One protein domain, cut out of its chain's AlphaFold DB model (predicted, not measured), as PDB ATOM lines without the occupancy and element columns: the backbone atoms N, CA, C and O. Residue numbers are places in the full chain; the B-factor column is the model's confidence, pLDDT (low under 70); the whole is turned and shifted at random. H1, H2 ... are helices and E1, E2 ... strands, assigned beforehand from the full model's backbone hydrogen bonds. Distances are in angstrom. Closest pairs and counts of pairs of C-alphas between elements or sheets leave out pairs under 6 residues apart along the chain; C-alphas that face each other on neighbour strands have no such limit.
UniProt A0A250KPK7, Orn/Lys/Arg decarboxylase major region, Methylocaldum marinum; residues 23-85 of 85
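What this domain is: This is residues 23 to 85 of the 85 residues of the protein "Orn/Lys/Arg decarboxylase major region" of Methylocaldum marinum (UniProt A0A250KPK7). A small two-stranded hairpin, E1 and E2, makes one end of a loose zigzag; H2 stands in the middle, H1 lies between the start of E1 and the side of H2, and H3 makes the other end as an arm. Residues 77 to 85, of which 77 to 84 belong to H3, stick out free, and the link after E2 folds back so that residues 54 to 55 pair with E2. The printed part has 63 residues, with three named helices and two named strands in the order H1 E1 E2 H2 H3; the sheet, E1 - E2, is antiparallel, and the class is mixed, helices and strands. The whole is loose, with a radius of gyration of the C-alphas of 13.5 A and spans of 35 by 27 by 21 A.

Where its parts are: E1 is residues 37 to 41, 12.6 A long, and E2 is residues 44 to 48, 12.9 A. H1, residues 27 to 35, is 12.4 A long and begins at C-alpha 27 (214.702, 177.059, 162.202). H2, residues 57 to 67, is 15.5 A long. H3, residues 73 to 84, is 16.9 A long and ends at C-alpha 84 (184.771, 194.467, 164.774).

How they stand to each other: E1 and E2 form an antiparallel hairpin at 146 degrees, with N 39 and O 46 2.8 A apart and N 41 and O 44 2.9 A apart, within hydrogen-bond range. The closest C-alphas of E2 and H2, Leu 46 and Lys 57, are 6.8 A apart. H1 and E2 are near each other, with 5 pairs of C-alphas within 10 A. H1 and H2 are close but not clearly touching, C-alphas 29 and 64 being closest at 7.4 A, at a steep tilt of 59 degrees, opposite ways. H2 and H3 are close but not clearly touching, C-alphas 66 and 73 being closest at 7.9 A. H3 is apart from H1, E1 and E2. In H1, H2 and H3 every O i to N i+4 pair is within hydrogen-bond range.

The domain as a whole: The C-alphas of Ser 35 and Glu 85, the two farthest apart, are 38.6 A apart. The printed part has no cut and no long link. The pLDDT is under 70 at residues 50 to 51 and 84 to 85.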
ATOM      1  N   VAL A  23     207.848 182.562 165.268       95.31
ATOM      2  CA  VAL A  23     207.765 181.786 164.022       95.31
ATOM      3  C   VAL A  23     208.946 182.111 163.111       95.31
ATOM      4  O   VAL A  23     209.636 181.203 162.664       95.31
ATOM      5  N   LEU A  24     209.240 183.393 162.888       93.44
ATOM      6  CA  LEU A  24     210.352 183.810 162.027       93.44
ATOM      7  C   LEU A  24     211.729 183.414 162.579       93.44
ATOM      8  O   LEU A  24     212.650 183.190 161.800       93.44
ATOM      9  N   ALA A  25     211.869 183.324 163.902       95.50
ATOM     10  CA  ALA A  25     213.087 182.849 164.550       95.50
ATOM     11  C   ALA A  25     213.207 181.313 164.572       95.50
ATOM     12  O   ALA A  25     214.263 180.796 164.939       95.50
ATOM     13  N   SER A  26     212.152 180.574 164.211       96.38
ATOM     14  CA  SER A  26     212.164 179.114 164.247       96.38
ATOM     15  C   SER A  26     212.940 178.541 163.052       96.38
ATOM     16  O   SER A  26     212.549 178.762 161.900       96.38
ATOM     17  N   PRO A  27     214.004 177.748 163.284       95.56
ATOM     18  CA  PRO A  27     214.702 177.059 162.202       95.56
ATOM     19  C   PRO A  27     213.810 176.008 161.528       95.56
ATOM     20  O   PRO A  27     213.935 175.776 160.327       95.56
ATOM     21  N   GLU A  28     212.872 175.412 162.270       95.69
ATOM     22  CA  GLU A  28     211.892 174.466 161.727       95.69
ATOM     23  C   GLU A  28     210.932 175.164 160.765       95.69
ATOM     24  O   GLU A  28     210.651 174.641 159.689       95.69
ATOM     25  N   PHE A  29     210.481 176.374 161.112       95.75
ATOM     26  CA  PHE A  29     209.686 177.189 160.199       95.75
ATOM     27  C   PHE A  29     210.483 177.554 158.948       95.75
ATOM     28  O   PHE A  29     209.959 177.420 157.851       95.75
ATOM     29  N   ALA A  30     211.745 177.969 159.082       94.81
ATOM     30  CA  ALA A  30     212.581 178.306 157.930       94.81
ATOM     31  C   ALA A  30     212.795 177.107 156.988       94.81
ATOM     32  O   ALA A  30     212.677 177.249 155.767       94.81
ATOM     33  N   ALA A  31     213.059 175.919 157.539       95.38
ATOM     34  CA  ALA A  31     213.188 174.685 156.768       95.38
ATOM     35  C   ALA A  31     211.866 174.303 156.088       95.38
ATOM     36  O   ALA A  31     211.846 173.968 154.904       95.38
ATOM     37  N   TRP A  32     210.752 174.411 156.815       93.56
ATOM     38  CA  TRP A  32     209.424 174.145 156.281       93.56
ATOM     39  C   TRP A  32     209.042 175.133 155.172       93.56
ATOM     40  O   TRP A  32     208.633 174.709 154.096       93.56
ATOM     41  N   LEU A  33     209.248 176.434 155.378       93.31
ATOM     42  CA  LEU A  33     208.992 177.482 154.391       93.31
ATOM     43  C   LEU A  33     209.803 177.255 153.111       93.31
ATOM     44  O   LEU A  33     209.263 177.369 152.017       93.31
ATOM     45  N   SER A  34     211.075 176.871 153.252       92.44
ATOM     46  CA  SER A  34     211.962 176.568 152.119       92.44
ATOM     47  C   SER A  34     211.560 175.303 151.356       92.44
ATOM     48  O   SER A  34     212.001 175.104 150.227       92.44
ATOM     49  N   SER A  35     210.741 174.435 151.959       92.50
ATOM     50  CA  SER A  35     210.185 173.257 151.284       92.50
ATOM     51  C   SER A  35     208.944 173.572 150.443       92.50
ATOM     52  O   SER A  35     208.537 172.746 149.627       92.50
ATOM     53  N   LEU A  36     208.333 174.747 150.636       91.62
ATOM     54  CA  LEU A  36     207.184 175.187 149.852       91.62
ATOM     55  C   LEU A  36     207.646 175.754 148.509       91.62
ATOM     56  O   LEU A  36     208.670 176.430 148.416       91.62
ATOM     57  N   THR A  37     206.845 175.542 147.467       92.44
ATOM     58  CA  THR A  37     207.077 176.207 146.184       92.44
ATOM     59  C   THR A  37     206.757 177.690 146.336       92.44
ATOM     60  O   THR A  37     205.602 178.048 146.571       92.44
ATOM     61  N   ALA A  38     207.769 178.542 146.192       92.44
ATOM     62  CA  ALA A  38     207.608 179.988 146.152       92.44
ATOM     63  C   ALA A  38     207.453 180.468 144.701       92.44
ATOM     64  O   ALA A  38     208.169 180.014 143.806       92.44
ATOM     65  N   LEU A  39     206.523 181.387 144.479       91.38
ATOM     66  CA  LEU A  39     206.244 182.017 143.196       91.38
ATOM     67  C   LEU A  39     206.280 183.529 143.378       91.38
ATOM     68  O   LEU A  39     205.708 184.055 144.329       91.38
ATOM     69  N   ASP A  40     206.945 184.214 142.457       91.75
ATOM     70  CA  ASP A  40     206.886 185.667 142.362       91.75
ATOM     71  C   ASP A  40     205.710 186.052 141.461       91.75
ATOM     72  O   ASP A  40     205.647 185.636 140.300       91.75
ATOM     73  N   VAL A  41     204.751 186.792 142.012       87.88
ATOM     74  CA  VAL A  41     203.576 187.295 141.294       87.88
ATOM     75  C   VAL A  41     203.523 188.797 141.509       87.88
ATOM     76  O   VAL A  41     203.345 189.256 142.632       87.88
ATOM     77  N   ASP A  42     203.712 189.565 140.437       89.25
ATOM     78  CA  ASP A  42     203.719 191.032 140.471       89.25
ATOM     79  C   ASP A  42     204.685 191.635 141.521       89.25
ATOM     80  O   ASP A  42     204.427 192.700 142.083       89.25
ATOM     81  N   GLY A  43     205.821 190.967 141.775       87.69
ATOM     82  CA  GLY A  43     206.825 191.384 142.759       87.69
ATOM     83  C   GLY A  43     206.512 190.995 144.209       87.69
ATOM     84  O   GLY A  43     207.225 191.420 145.121       87.69
ATOM     85  N   GLU A  44     205.464 190.201 144.439       87.75
ATOM     86  CA  GLU A  44     205.157 189.592 145.730       87.75
ATOM     87  C   GLU A  44     205.503 188.099 145.724       87.75
ATOM     88  O   GLU A  44     205.098 187.339 144.843       87.75
ATOM     89  N   THR A  45     206.241 187.656 146.746       90.88
ATOM     90  CA  THR A  45     206.528 186.233 146.945       90.88
ATOM     91  C   THR A  45     205.354 185.547 147.632       90.88
ATOM     92  O   THR A  45     205.106 185.755 148.823       90.88
ATOM     93  N   LEU A  46     204.690 184.667 146.893       92.19
ATOM     94  CA  LEU A  46     203.607 183.817 147.366       92.19
ATOM     95  C   LEU A  46     204.076 182.364 147.462       92.19
ATOM     96  O   LEU A  46     204.958 181.926 146.729       92.19
ATOM     97  N   TYR A  47     203.470 181.595 148.358       92.75
ATOM     98  CA  TYR A  47     203.838 180.211 148.635       92.75
ATOM     99  C   TYR A  47     202.675 179.280 148.295       92.75
ATOM    100  O   TYR A  47     201.538 179.511 148.713       92.75
ATOM    101  N   LEU A  48     202.957 178.204 147.563       91.00
ATOM    102  CA  LEU A  48     201.998 177.134 147.302       91.00
ATOM    103  C   LEU A  48     202.043 176.105 148.423       91.00
ATOM    104  O   LEU A  48     203.079 175.499 148.707       91.00
ATOM    105  N   ARG A  49     200.873 175.842 149.002       81.81
ATOM    106  CA  ARG A  49     200.691 174.807 150.015       81.81
ATOM    107  C   ARG A  49     199.585 173.846 149.589       81.81
ATOM    108  O   ARG A  49     198.410 174.140 149.769       81.81
ATOM    109  N   GLY A  50     199.975 172.676 149.079       69.62
ATOM    110  CA  GLY A  50     199.058 171.549 148.857       69.62
ATOM    111  C   GLY A  50     198.049 171.734 147.719       69.62
ATOM    112  O   GLY A  50     196.859 171.532 147.935       69.62
ATOM    113  N   GLY A  51     198.521 172.073 146.516       69.44
ATOM    114  CA  GLY A  51     197.700 172.110 145.302       69.44
ATOM    115  C   GLY A  51     197.652 173.504 144.698       69.44
ATOM    116  O   GLY A  51     198.617 173.919 144.065       69.44
ATOM    117  N   ASP A  52     196.557 174.230 144.934       80.75
ATOM    118  CA  ASP A  52     196.138 175.296 144.009       80.75
ATOM    119  C   ASP A  52     196.015 176.693 144.635       80.75
ATOM    120  O   ASP A  52     195.703 177.658 143.937       80.75
ATOM    121  N   MET A  53     196.237 176.835 145.947       86.38
ATOM    122  CA  MET A  53     196.078 178.123 146.626       86.38
ATOM    123  C   MET A  53     197.430 178.758 146.949       86.38
ATOM    124  O   MET A  53     198.207 178.230 147.749       86.38
ATOM    125  N   LEU A  54     197.674 179.915 146.332       89.94
ATOM    126  CA  LEU A  54     198.774 180.806 146.677       89.94
ATOM    127  C   LEU A  54     198.476 181.505 147.997       89.94
ATOM    128  O   LEU A  54     197.362 181.983 148.216       89.94
ATOM    129  N   ARG A  55     199.484 181.556 148.862       91.06
ATOM    130  CA  ARG A  55     199.399 182.197 150.168       91.06
ATOM    131  C   ARG A  55     200.506 183.211 150.333       91.06
ATOM    132  O   ARG A  55     201.651 182.939 149.982       91.06
ATOM    133  N   ASP A  56     200.166 184.352 150.908       92.00
ATOM    134  CA  ASP A  56     201.171 185.329 151.299       92.00
ATOM    135  C   ASP A  56     201.971 184.841 152.523       92.00
ATOM    136  O   ASP A  56     201.666 183.826 153.165       92.00
ATOM    137  N   LYS A  57     203.028 185.580 152.863       90.56
ATOM    138  CA  LYS A  57     203.902 185.236 153.987       90.56
ATOM    139  C   LYS A  57     203.168 185.215 155.335       90.56
ATOM    140  O   LYS A  57     203.506 184.400 156.192       90.56
ATOM    141  N   ASP A  58     202.180 186.078 155.536       92.88
ATOM    142  CA  ASP A  58     201.443 186.186 156.795       92.88
ATOM    143  C   ASP A  58     200.447 185.048 156.972       92.88
ATOM    144  O   ASP A  58     200.345 184.488 158.063       92.88
ATOM    145  N   GLN A  59     199.796 184.620 155.897       92.62
ATOM    146  CA  GLN A  59     198.964 183.425 155.880       92.62
ATOM    147  C   GLN A  59     199.784 182.180 156.215       92.62
ATOM    148  O   GLN A  59     199.357 181.350 157.018       92.62
ATOM    149  N   VAL A  60     200.987 182.065 155.655       93.81
ATOM    150  CA  VAL A  60     201.893 180.943 155.932       93.81
ATOM    151  C   VAL A  60     202.368 180.943 157.392       93.81
ATOM    152  O   VAL A  60     202.359 179.895 158.042       93.81
ATOM    153  N   ILE A  61     202.724 182.110 157.942       94.38
ATOM    154  CA  ILE A  61     203.087 182.267 159.362       94.38
ATOM    155  C   ILE A  61     201.907 181.908 160.268       94.38
ATOM    156  O   ILE A  61     202.082 181.169 161.238       94.38
ATOM    157  N   PHE A  62     200.713 182.415 159.960       94.62
ATOM    158  CA  PHE A  62     199.496 182.171 160.727       94.62
ATOM    159  C   PHE A  62     199.169 180.679 160.794       94.62
ATOM    160  O   PHE A  62     198.924 180.138 161.874       94.62
ATOM    161  N   GLU A  63     199.210 179.990 159.654       92.75
ATOM    162  CA  GLU A  63     198.941 178.557 159.606       92.75
ATOM    163  C   GLU A  63     199.967 177.752 160.394       92.75
ATOM    164  O   GLU A  63     199.585 176.867 161.162       92.75
ATOM    165  N   TRP A  64     201.255 178.062 160.240       94.56
ATOM    166  CA  TRP A  64     202.299 177.366 160.982       94.56
ATOM    167  C   TRP A  64     202.151 177.590 162.490       94.56
ATOM    168  O   TRP A  64     202.187 176.627 163.258       94.56
ATOM    169  N   ALA A  65     201.899 178.835 162.913       95.19
ATOM    170  CA  ALA A  65     201.661 179.185 164.311       95.19
ATOM    171  C   ALA A  65     200.468 178.425 164.897       95.19
ATOM    172  O   ALA A  65     200.549 177.914 166.016       95.19
ATOM    173  N   ARG A  66     199.376 178.312 164.133       94.75
ATOM    174  CA  ARG A  66     198.187 177.556 164.533       94.75
ATOM    175  C   ARG A  66     198.485 176.065 164.670       94.75
ATOM    176  O   ARG A  66     198.106 175.457 165.666       94.75
ATOM    177  N   GLN A  67     199.198 175.477 163.711       93.00
ATOM    178  CA  GLN A  67     199.544 174.051 163.734       93.00
ATOM    179  C   GLN A  67     200.488 173.668 164.876       93.00
ATOM    180  O   GLN A  67     200.401 172.551 165.378       93.00
ATOM    181  N   HIS A  68     201.341 174.594 165.316       94.19
ATOM    182  CA  HIS A  68     202.288 174.380 166.415       94.19
ATOM    183  C   HIS A  68     201.767 174.900 167.765       94.19
ATOM    184  O   HIS A  68     202.520 174.979 168.734       94.19
ATOM    185  N   GLY A  69     200.484 175.278 167.849       93.81
ATOM    186  CA  GLY A  69     199.841 175.711 169.093       93.81
ATOM    187  C   GLY A  69     200.295 177.078 169.619       93.81
ATOM    188  O   GLY A  69     199.928 177.450 170.731       93.81
ATOM    189  N   LEU A  70     201.060 177.847 168.837       92.88
ATOM    190  CA  LEU A  70     201.437 179.226 169.171       92.88
ATOM    191  C   LEU A  70     200.262 180.194 169.028       92.88
ATOM    192  O   LEU A  70     200.257 181.251 169.654       92.88
ATOM    193  N   LEU A  71     199.280 179.828 168.206       93.88
ATOM    194  CA  LEU A  71     198.055 180.581 168.007       93.88
ATOM    195  C   LEU A  71     196.855 179.647 168.185       93.88
ATOM    196  O   LEU A  71     196.665 178.711 167.412       93.88
ATOM    197  N   THR A  72     196.057 179.877 169.226       94.38
ATOM    198  CA  THR A  72     194.885 179.044 169.535       94.38
ATOM    199  C   THR A  72     193.620 179.619 168.905       94.38
ATOM    200  O   THR A  72     193.498 180.834 168.747       94.38
ATOM    201  N   ASP A  73     192.633 178.769 168.610       92.06
ATOM    202  CA  ASP A  73     191.348 179.218 168.052       92.06
ATOM    203  C   ASP A  73     190.635 180.231 168.978       92.06
ATOM    204  O   ASP A  73     189.979 181.161 168.510       92.06
ATOM    205  N   ALA A  74     190.829 180.120 170.298       92.44
ATOM    206  CA  ALA A  74     190.316 181.088 171.269       92.44
ATOM    207  C   ALA A  74     191.002 182.464 171.150       92.44
ATOM    208  O   ALA A  74     190.325 183.493 171.196       92.44
ATOM    209  N   ALA A  75     192.328 182.495 170.975       91.19
ATOM    210  CA  ALA A  75     193.078 183.734 170.765       91.19
ATOM    211  C   ALA A  75     192.710 184.393 169.427       91.19
ATOM    212  O   ALA A  75     192.500 185.604 169.380       91.19
ATOM    213  N   ILE A  76     192.540 183.587 168.375       92.31
ATOM    214  CA  ILE A  76     192.064 184.031 167.058       92.31
ATOM    215  C   ILE A  76     190.683 184.675 167.187       92.31
ATOM    216  O   ILE A  76     190.495 185.811 166.763       92.31
ATOM    217  N   SER A  77     189.733 183.989 167.828       91.44
ATOM    218  CA  SER A  77     188.374 184.511 168.010       91.44
ATOM    219  C   SER A  77     188.356 185.824 168.799       91.44
ATOM    220  O   SER A  77     187.577 186.718 168.479       91.44
ATOM    221  N   ARG A  78     189.231 185.970 169.802       90.62
ATOM    222  CA  ARG A  78     189.370 187.221 170.558       90.62
ATOM    223  C   ARG A  78     189.918 188.360 169.698       90.62
ATOM    224  O   ARG A  78     189.384 189.459 169.780       90.62
ATOM    225  N   ALA A  79     190.948 188.100 168.896       89.69
ATOM    226  CA  ALA A  79     191.527 189.108 168.009       89.69
ATOM    227  C   ALA A  79     190.541 189.540 166.918       89.69
ATOM    228  O   ALA A  79     190.444 190.723 166.636       89.69
ATOM    229  N   MET A  80     189.761 188.607 166.360       88.75
ATOM    230  CA  MET A  80     188.731 188.944 165.374       88.75
ATOM    231  C   MET A  80     187.661 189.872 165.958       88.75
ATOM    232  O   MET A  80     187.365 190.889 165.354       88.75
ATOM    233  N   LYS A  81     187.152 189.580 167.162       87.94
ATOM    234  CA  LYS A  81     186.158 190.447 167.820       87.94
ATOM    235  C   LYS A  81     186.680 191.859 168.083       87.94
ATOM    236  O   LYS A  81     185.926 192.806 167.939       87.94
ATOM    237  N   ALA A  82     187.958 191.986 168.438       81.19
ATOM    238  CA  ALA A  82     188.589 193.281 168.680       81.19
ATOM    239  C   ALA A  82     188.758 194.134 167.407       81.19
ATOM    240  O   ALA A  82     189.036 195.318 167.525       81.19
ATOM    241  N   GLU A  83     188.619 193.547 166.212       74.44
ATOM    242  CA  GLU A  83     188.631 194.274 164.933       74.44
ATOM    243  C   GLU A  83     187.228 194.732 164.498       74.44
ATOM    244  O   GLU A  83     187.115 195.591 163.625       74.44
ATOM    245  N   ASP A  84     186.171 194.131 165.059       69.81
ATOM    246  CA  ASP A  84     184.771 194.467 164.774       69.81
ATOM    247  C   ASP A  84     184.221 195.581 165.700       69.81
ATOM    248  O   ASP A  84     183.130 196.098 165.445       69.81
ATOM    249  N   GLU A  85     184.956 195.942 166.764       58.97
ATOM    250  CA  GLU A  85     184.648 197.022 167.728       58.97
ATOM    251  C   GLU A  85     185.370 198.338 167.391       58.97
ATOM    252  O   GLU A  85     184.707 199.402 167.478       58.97
TER     253      GLU A  85